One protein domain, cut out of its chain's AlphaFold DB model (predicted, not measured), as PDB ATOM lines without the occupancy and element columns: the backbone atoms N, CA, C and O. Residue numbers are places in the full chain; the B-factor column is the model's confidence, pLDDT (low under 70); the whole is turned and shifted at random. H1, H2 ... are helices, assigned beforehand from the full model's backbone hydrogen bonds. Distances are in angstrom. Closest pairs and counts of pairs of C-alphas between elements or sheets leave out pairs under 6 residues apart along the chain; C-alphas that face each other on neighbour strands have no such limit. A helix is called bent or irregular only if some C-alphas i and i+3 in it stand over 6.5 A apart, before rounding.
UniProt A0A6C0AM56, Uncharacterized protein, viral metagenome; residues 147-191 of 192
ATOM      1  N   VAL A 147      59.863 -21.331  -1.422       78.75
ATOM      2  CA  VAL A 147      60.503 -21.823  -2.641       78.75
ATOM      3  C   VAL A 147      59.467 -21.826  -3.757       78.75
ATOM      4  O   VAL A 147      58.470 -22.545  -3.686       78.75
ATOM      5  N   ASP A 148      59.706 -21.015  -4.785       81.75
ATOM      6  CA  ASP A 148      58.908 -21.024  -6.008       81.75
ATOM      7  C   ASP A 148      58.969 -22.407  -6.680       81.75
ATOM      8  O   ASP A 148      60.005 -23.078  -6.688       81.75
ATOM      9  N   LEU A 149      57.854 -22.831  -7.276       84.06
ATOM     10  CA  LEU A 149      57.809 -24.055  -8.075       84.06
ATOM     11  C   LEU A 149      58.790 -23.962  -9.252       84.06
ATOM     12  O   LEU A 149      58.971 -22.896  -9.843       84.06
ATOM     13  N   VAL A 150      59.367 -25.106  -9.638       90.44
ATOM     14  CA  VAL A 150      60.154 -25.228 -10.877       90.44
ATOM     15  C   VAL A 150      59.337 -24.634 -12.036       90.44
ATOM     16  O   VAL A 150      58.157 -24.974 -12.138       90.44
ATOM     17  N   PRO A 151      59.910 -23.779 -12.908       90.62
ATOM     18  CA  PRO A 151      59.143 -23.035 -13.913       90.62
ATOM     19  C   PRO A 151      58.197 -23.896 -14.761       90.62
ATOM     20  O   PRO A 151      57.040 -23.531 -14.942       90.62
ATOM     21  N   SER A 152      58.634 -25.091 -15.169       92.00
ATOM     22  CA  SER A 152      57.801 -26.046 -15.916       92.00
ATOM     23  C   SER A 152      56.563 -26.514 -15.139       92.00
ATOM     24  O   SER A 152      55.478 -26.646 -15.702       92.00
ATOM     25  N   LEU A 153      56.705 -26.745 -13.833       88.06
ATOM     26  CA  LEU A 153      55.594 -27.104 -12.954       88.06
ATOM     27  C   LEU A 153      54.708 -25.894 -12.662       88.06
ATOM     28  O   LEU A 153      53.494 -26.045 -12.605       88.06
ATOM     29  N   LYS A 154      55.293 -24.701 -12.511       88.50
ATOM     30  CA  LYS A 154      54.551 -23.455 -12.287       88.50
ATOM     31  C   LYS A 154      53.626 -23.141 -13.465       88.50
ATOM     32  O   LYS A 154      52.456 -22.847 -13.251       88.50
ATOM     33  N   GLU A 155      54.122 -23.261 -14.693       89.31
ATOM     34  CA  GLU A 155      53.339 -23.030 -15.915       89.31
ATOM     35  C   GLU A 155      52.248 -24.085 -16.130       89.31
ATOM     36  O   GLU A 155      51.170 -23.763 -16.625       89.31
ATOM     37  N   SER A 156      52.506 -25.334 -15.734       89.25
ATOM     38  CA  SER A 156      51.546 -26.429 -15.878       89.25
ATOM     39  C   SER A 156      50.468 -26.407 -14.791       89.25
ATOM     40  O   SER A 156      49.284 -26.319 -15.104       89.25
ATOM     41  N   ILE A 157      50.878 -26.437 -13.519       89.12
ATOM     42  CA  ILE A 157      49.999 -26.644 -12.359       89.12
ATOM     43  C   ILE A 157      49.310 -25.349 -11.930       89.12
ATOM     44  O   ILE A 157      48.127 -25.363 -11.598       89.12
ATOM     45  N   GLN A 158      50.027 -24.223 -11.926       88.06
ATOM     46  CA  GLN A 158      49.474 -22.965 -11.419       88.06
ATOM     47  C   GLN A 158      48.582 -22.255 -12.447       88.06
ATOM     48  O   GLN A 158      47.864 -21.322 -12.086       88.06
ATOM     49  N   ASN A 159      48.610 -22.676 -13.716       89.44
ATOM     50  CA  ASN A 159      47.732 -22.138 -14.746       89.44
ATOM     51  C   ASN A 159      46.370 -22.860 -14.721       89.44
ATOM     52  O   ASN A 159      46.287 -24.025 -15.121       89.44
ATOM     53  N   PRO A 160      45.277 -22.182 -14.321       89.19
ATOM     54  CA  PRO A 160      43.961 -22.808 -14.230       89.19
ATOM     55  C   PRO A 160      43.438 -23.299 -15.584       89.19
ATOM     56  O   PRO A 160      42.672 -24.254 -15.607       89.19
ATOM     57  N   HIS A 161      43.886 -22.725 -16.707       87.56
ATOM     58  CA  HIS A 161      43.474 -23.164 -18.046       87.56
ATOM     59  C   HIS A 161      43.914 -24.599 -18.371       87.56
ATOM     60  O   HIS A 161      43.325 -25.227 -19.243       87.56
ATOM     61  N   ASN A 162      44.938 -25.124 -17.688       88.62
ATOM     62  CA  ASN A 162      45.456 -26.468 -17.949       88.62
ATOM     63  C   ASN A 162      44.745 -27.553 -17.129       88.62
ATOM     64  O   ASN A 162      44.683 -28.699 -17.564       88.62
ATOM     65  N   LEU A 163      44.253 -27.215 -15.931       88.75
ATOM     66  CA  LEU A 163      43.709 -28.187 -14.972       88.75
ATOM     67  C   LEU A 163      42.209 -28.026 -14.712       88.75
ATOM     68  O   LEU A 163      41.561 -28.974 -14.275       88.75
ATOM     69  N   ILE A 164      41.656 -26.831 -14.929       88.56
ATOM     70  CA  ILE A 164      40.261 -26.515 -14.629       88.56
ATOM     71  C   ILE A 164      39.494 -26.418 -15.943       88.56
ATOM     72  O   ILE A 164      39.618 -25.450 -16.689       88.56
ATOM     73  N   GLU A 165      38.663 -27.422 -16.194       84.81
ATOM     74  CA  GLU A 165      37.910 -27.598 -17.443       84.81
ATOM     75  C   GLU A 165      36.986 -26.404 -17.759       84.81
ATOM     76  O   GLU A 165      36.880 -25.992 -18.912       84.81
ATOM     77  N   ASP A 166      36.395 -25.798 -16.726       83.06
ATOM     78  CA  ASP A 166      35.504 -24.628 -16.821       83.06
ATOM     79  C   ASP A 166      36.224 -23.363 -17.319       83.06
ATOM     80  O   ASP A 166      35.674 -22.554 -18.059       83.06
ATOM     81  N   VAL A 167      37.498 -23.214 -16.947       86.62
ATOM     82  CA  VAL A 167      38.340 -22.090 -17.376       86.62
ATOM     83  C   VAL A 167      38.991 -22.389 -18.728       86.62
ATOM     84  O   VAL A 167      39.244 -21.476 -19.512       86.62
ATOM     85  N   ALA A 168      39.250 -23.666 -19.022       85.44
ATOM     86  CA  ALA A 168      39.890 -24.111 -20.255       85.44
ATOM     87  C   ALA A 168      39.020 -23.893 -21.503       85.44
ATOM     88  O   ALA A 168      39.546 -23.604 -22.578       85.44
ATOM     89  N   SER A 169      37.697 -24.040 -21.384       84.56
ATOM     90  CA  SER A 169      36.771 -23.928 -22.513       84.56
ATOM     91  C   SER A 169      35.531 -23.130 -22.137       84.56
ATOM     92  O   SER A 169      34.722 -23.561 -21.318       84.56
ATOM     93  N   ASN A 170      35.328 -21.999 -22.813       82.25
ATOM     94  CA  ASN A 170      34.136 -21.179 -22.623       82.25
ATOM     95  C   ASN A 170      32.870 -21.977 -22.994       82.25
ATOM     96  O   ASN A 170      32.765 -22.495 -24.106       82.25
ATOM     97  N   GLY A 171      31.920 -22.083 -22.062       80.38
ATOM     98  CA  GLY A 171      30.684 -22.855 -22.232       80.38
ATOM     99  C   GLY A 171      30.774 -24.324 -21.805       80.38
ATOM    100  O   GLY A 171      29.838 -25.085 -22.053       80.38
ATOM    101  N   TRP A 172      31.871 -24.743 -21.166       83.06
ATOM    102  CA  TRP A 172      31.940 -26.047 -20.516       83.06
ATOM    103  C   TRP A 172      31.008 -26.082 -19.297       83.06
ATOM    104  O   TRP A 172      30.984 -25.165 -18.486       83.06
ATOM    105  N   ILE A 173      30.200 -27.134 -19.172       82.81
ATOM    106  CA  ILE A 173      29.254 -27.303 -18.062       82.81
ATOM    107  C   ILE A 173      29.572 -28.628 -17.385       82.81
ATOM    108  O   ILE A 173      29.533 -29.688 -18.018       82.81
ATOM    109  N   ARG A 174      29.856 -28.586 -16.080       80.44
ATOM    110  CA  ARG A 174      30.064 -29.796 -15.280       80.44
ATOM    111  C   ARG A 174      28.787 -30.642 -15.295       80.44
ATOM    112  O   ARG A 174      27.748 -30.204 -14.815       80.44
ATOM    113  N   GLY A 175      28.880 -31.863 -15.819       82.00
ATOM    114  CA  GLY A 175      27.724 -32.749 -16.022       82.00
ATOM    115  C   GLY A 175      27.136 -32.712 -17.438       82.00
ATOM    116  O   GLY A 175      26.218 -33.477 -17.724       82.00
ATOM    117  N   GLY A 176      27.708 -31.899 -18.332       82.25
ATOM    118  CA  GLY A 176      27.351 -31.836 -19.746       82.25
ATOM    119  C   GLY A 176      25.975 -31.227 -20.026       82.25
ATOM    120  O   GLY A 176      25.219 -30.865 -19.127       82.25
ATOM    121  N   ILE A 177      25.656 -31.120 -21.315       81.44
ATOM    122  CA  ILE A 177      24.318 -30.775 -21.808       81.44
ATOM    123  C   ILE A 177      23.641 -32.085 -22.231       81.44
ATOM    124  O   ILE A 177      24.267 -32.878 -22.943       81.44
ATOM    125  N   PRO A 178      22.388 -32.352 -21.827       87.00
ATOM    126  CA  PRO A 178      21.689 -33.565 -22.235       87.00
ATOM    127  C   PRO A 178      21.563 -33.628 -23.763       87.00
ATOM    128  O   PRO A 178      21.075 -32.693 -24.399       87.00
ATOM    129  N   SER A 179      21.944 -34.763 -24.360       81.50
ATOM    130  CA  SER A 179      22.003 -34.938 -25.823       81.50
ATOM    131  C   SER A 179      20.687 -34.607 -26.536       81.50
ATOM    132  O   SER A 179      20.696 -34.159 -27.679       81.50
ATOM    133  N   ARG A 180      19.548 -34.786 -25.851       83.06
ATOM    134  CA  ARG A 180      18.213 -34.461 -26.370       83.06
ATOM    135  C   ARG A 180      18.019 -32.964 -26.624       83.06
ATOM    136  O   ARG A 180      17.429 -32.609 -27.641       83.06
ATOM    137  N   ASP A 181      18.500 -32.105 -25.728       82.12
ATOM    138  CA  ASP A 181      18.379 -30.652 -25.902       82.12
ATOM    139  C   ASP A 181      19.325 -30.159 -27.006       82.12
ATOM    140  O   ASP A 181      18.922 -29.342 -27.828       82.12
ATOM    141  N   LEU A 182      20.519 -30.756 -27.131       83.38
ATOM    142  CA  LEU A 182      21.449 -30.460 -28.227       83.38
ATOM    143  C   LEU A 182      20.830 -30.749 -29.609       83.38
ATOM    144  O   LEU A 182      20.983 -29.954 -30.537       83.38
ATOM    145  N   SER A 183      20.146 -31.887 -29.762       83.50
ATOM    146  CA  SER A 183      19.451 -32.233 -31.010       83.50
ATOM    147  C   SER A 183      18.286 -31.286 -31.299       83.50
ATOM    148  O   SER A 183      18.161 -30.817 -32.428       83.50
ATOM    149  N   ARG A 184      17.474 -30.955 -30.284       84.38
ATOM    150  CA  ARG A 184      16.355 -30.009 -30.421       84.38
ATOM    151  C   ARG A 184      16.831 -28.638 -30.898       84.38
ATOM    152  O   ARG A 184      16.234 -28.069 -31.807       84.38
ATOM    153  N   ASP A 185      17.892 -28.115 -30.291       84.94
ATOM    154  CA  ASP A 185      18.377 -26.771 -30.597       84.94
ATOM    155  C   ASP A 185      18.995 -26.718 -32.008       84.94
ATOM    156  O   ASP A 185      18.744 -25.769 -32.748       84.94
ATOM    157  N   LYS A 186      19.700 -27.774 -32.451       84.19
ATOM    158  CA  LYS A 186      20.172 -27.897 -33.846       84.19
ATOM    159  C   LYS A 186      19.027 -27.863 -34.860       84.19
ATOM    160  O   LYS A 186      19.120 -27.146 -35.852       84.19
ATOM    161  N   ASP A 187      17.951 -28.609 -34.614       81.94
ATOM    162  CA  ASP A 187      16.781 -28.631 -35.504       81.94
ATOM    163  C   ASP A 187      16.063 -27.277 -35.552       81.94
ATOM    164  O   ASP A 187      15.531 -26.898 -36.596       81.94
ATOM    165  N   TYR A 188      16.059 -26.541 -34.436       83.44
ATOM    166  CA  TYR A 188      15.501 -25.194 -34.363       83.44
ATOM    167  C   TYR A 188      16.315 -24.192 -35.195       83.44
ATOM    168  O   TYR A 188      15.734 -23.441 -35.975       83.44
ATOM    169  N   PHE A 189      17.650 -24.212 -35.090       81.94
ATOM    170  CA  PHE A 189      18.517 -23.308 -35.859       81.94
ATOM    171  C   PHE A 189      18.567 -23.628 -37.361       81.94
ATOM    172  O   PHE A 189      18.751 -22.713 -38.153       81.94
ATOM    173  N   ASN A 190      18.362 -24.886 -37.767       81.31
ATOM    174  CA  ASN A 190      18.358 -25.290 -39.181       81.31
ATOM    175  C   ASN A 190      17.034 -25.008 -39.920       81.31
ATOM    176  O   ASN A 190      16.963 -25.202 -41.132       81.31
ATOM    177  N   LYS A 191      15.967 -24.619 -39.209       71.06
ATOM    178  CA  LYS A 191      14.629 -24.388 -39.789       71.06
ATOM    179  C   LYS A 191      14.359 -22.948 -40.243       71.06
ATOM    180  O   LYS A 191      13.258 -22.701 -40.730       71.06
TER     181      LYS A 191
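This is residues 147 to 191 of the 192 residues of an uncharacterized protein of viral metagenome (UniProt A0A6C0AM56). The model is a drawn-out string of four helices, laid one after another along a thin rod, with no common core. H1 lies toward one end of the rod, the two single-turn helices H2 and H3 meet at a corner in its middle region, and H4, the longest helix, lies toward the far end beyond a winding stretch, residues 169 to 178, with no named element. Residues 175 to 191, of which 179 to 189 belong to H4, stand free, and so do residues 150 to 156, of which 151 to 156 belong to H1. The printed part has 45 residues with four named helices in the order H1, H2, H3, H4 and no named strand; the class is all helix, with 26 of the 45 residues in the helices. The whole is extended, with a radius of gyration of the C-alphas of 17.7 A and spans of 58 by 19 by 10 A.

From the first printed residue, Val 147, the backbone reaches H1, residues 151 to 157, which touches no helix. A tight link of two residues, 158 and 159, joins it to H2, residues 160 to 163. H1 and H2 are close but not clearly touching: 2 pairs of their C-alphas are within 8 A, and the closest, those of Ser 156 and Asn 162, are 6.4 A apart. Their centres are 10.6 A apart. A tight link of one residue, Ile 164, joins H2 to H3, residues 165 to 168. H2 and H3 touch only at the corner by their link, with 5 pairs of C-alphas within 8 A; the closest C-alphas, those of His 161 and Ala 168, are 4.3 A apart, and the centres are 6.5 A apart. H1 and H3 are apart. A short link of 10 residues, 169 to 178, joins H3 to H4, residues 179 to 189. H4 touches no helix; it is apart from H1, H2 and H3. In H1 and H4 every pair of O of residue i and N of residue i+4 is within hydrogen-bond range. H2 and H3, with 4 residues each, are too short for any such pair, and in each the one pair of O of residue i and N of residue i+3 is within range.

H1, Pro 151 to Ile 157, measures 10.0 A from first to last C-alpha, and C-alpha 151 is at (59.143, -23.035, -13.913). H2, Pro 160 to Leu 163, and H3, Glu 165 to Ala 168, are the short helices of four residues each; C-alpha 168 is at (39.890, -24.111, -20.255). H4, Ser 179 to Phe 189, has 11 residues and measures 15.8 A from first to last C-alpha. It begins at C-alpha 179, at (22.003, -34.938, -25.823), and ends at C-alpha 189, at (18.517, -23.308, -35.859). No helix is bent or irregular.

The C-alphas of Val 147 and Lys 191, the first and last printed residues, are the two farthest apart in the domain, at 59.1 A. The outline is a rod. The printed part has no cut and runs from residue 147 to residue 191 of a chain of 192 residues. No link between helices is long: those from H1 to H2 and from H2 to H3 are tight, and that from H3 to H4 is short. The mean pLDDT of the printed part is 84.8, and no printed residue is under 70. The mean is 90 for H1, 89 for H2, 85 for H3 and 83 for H4.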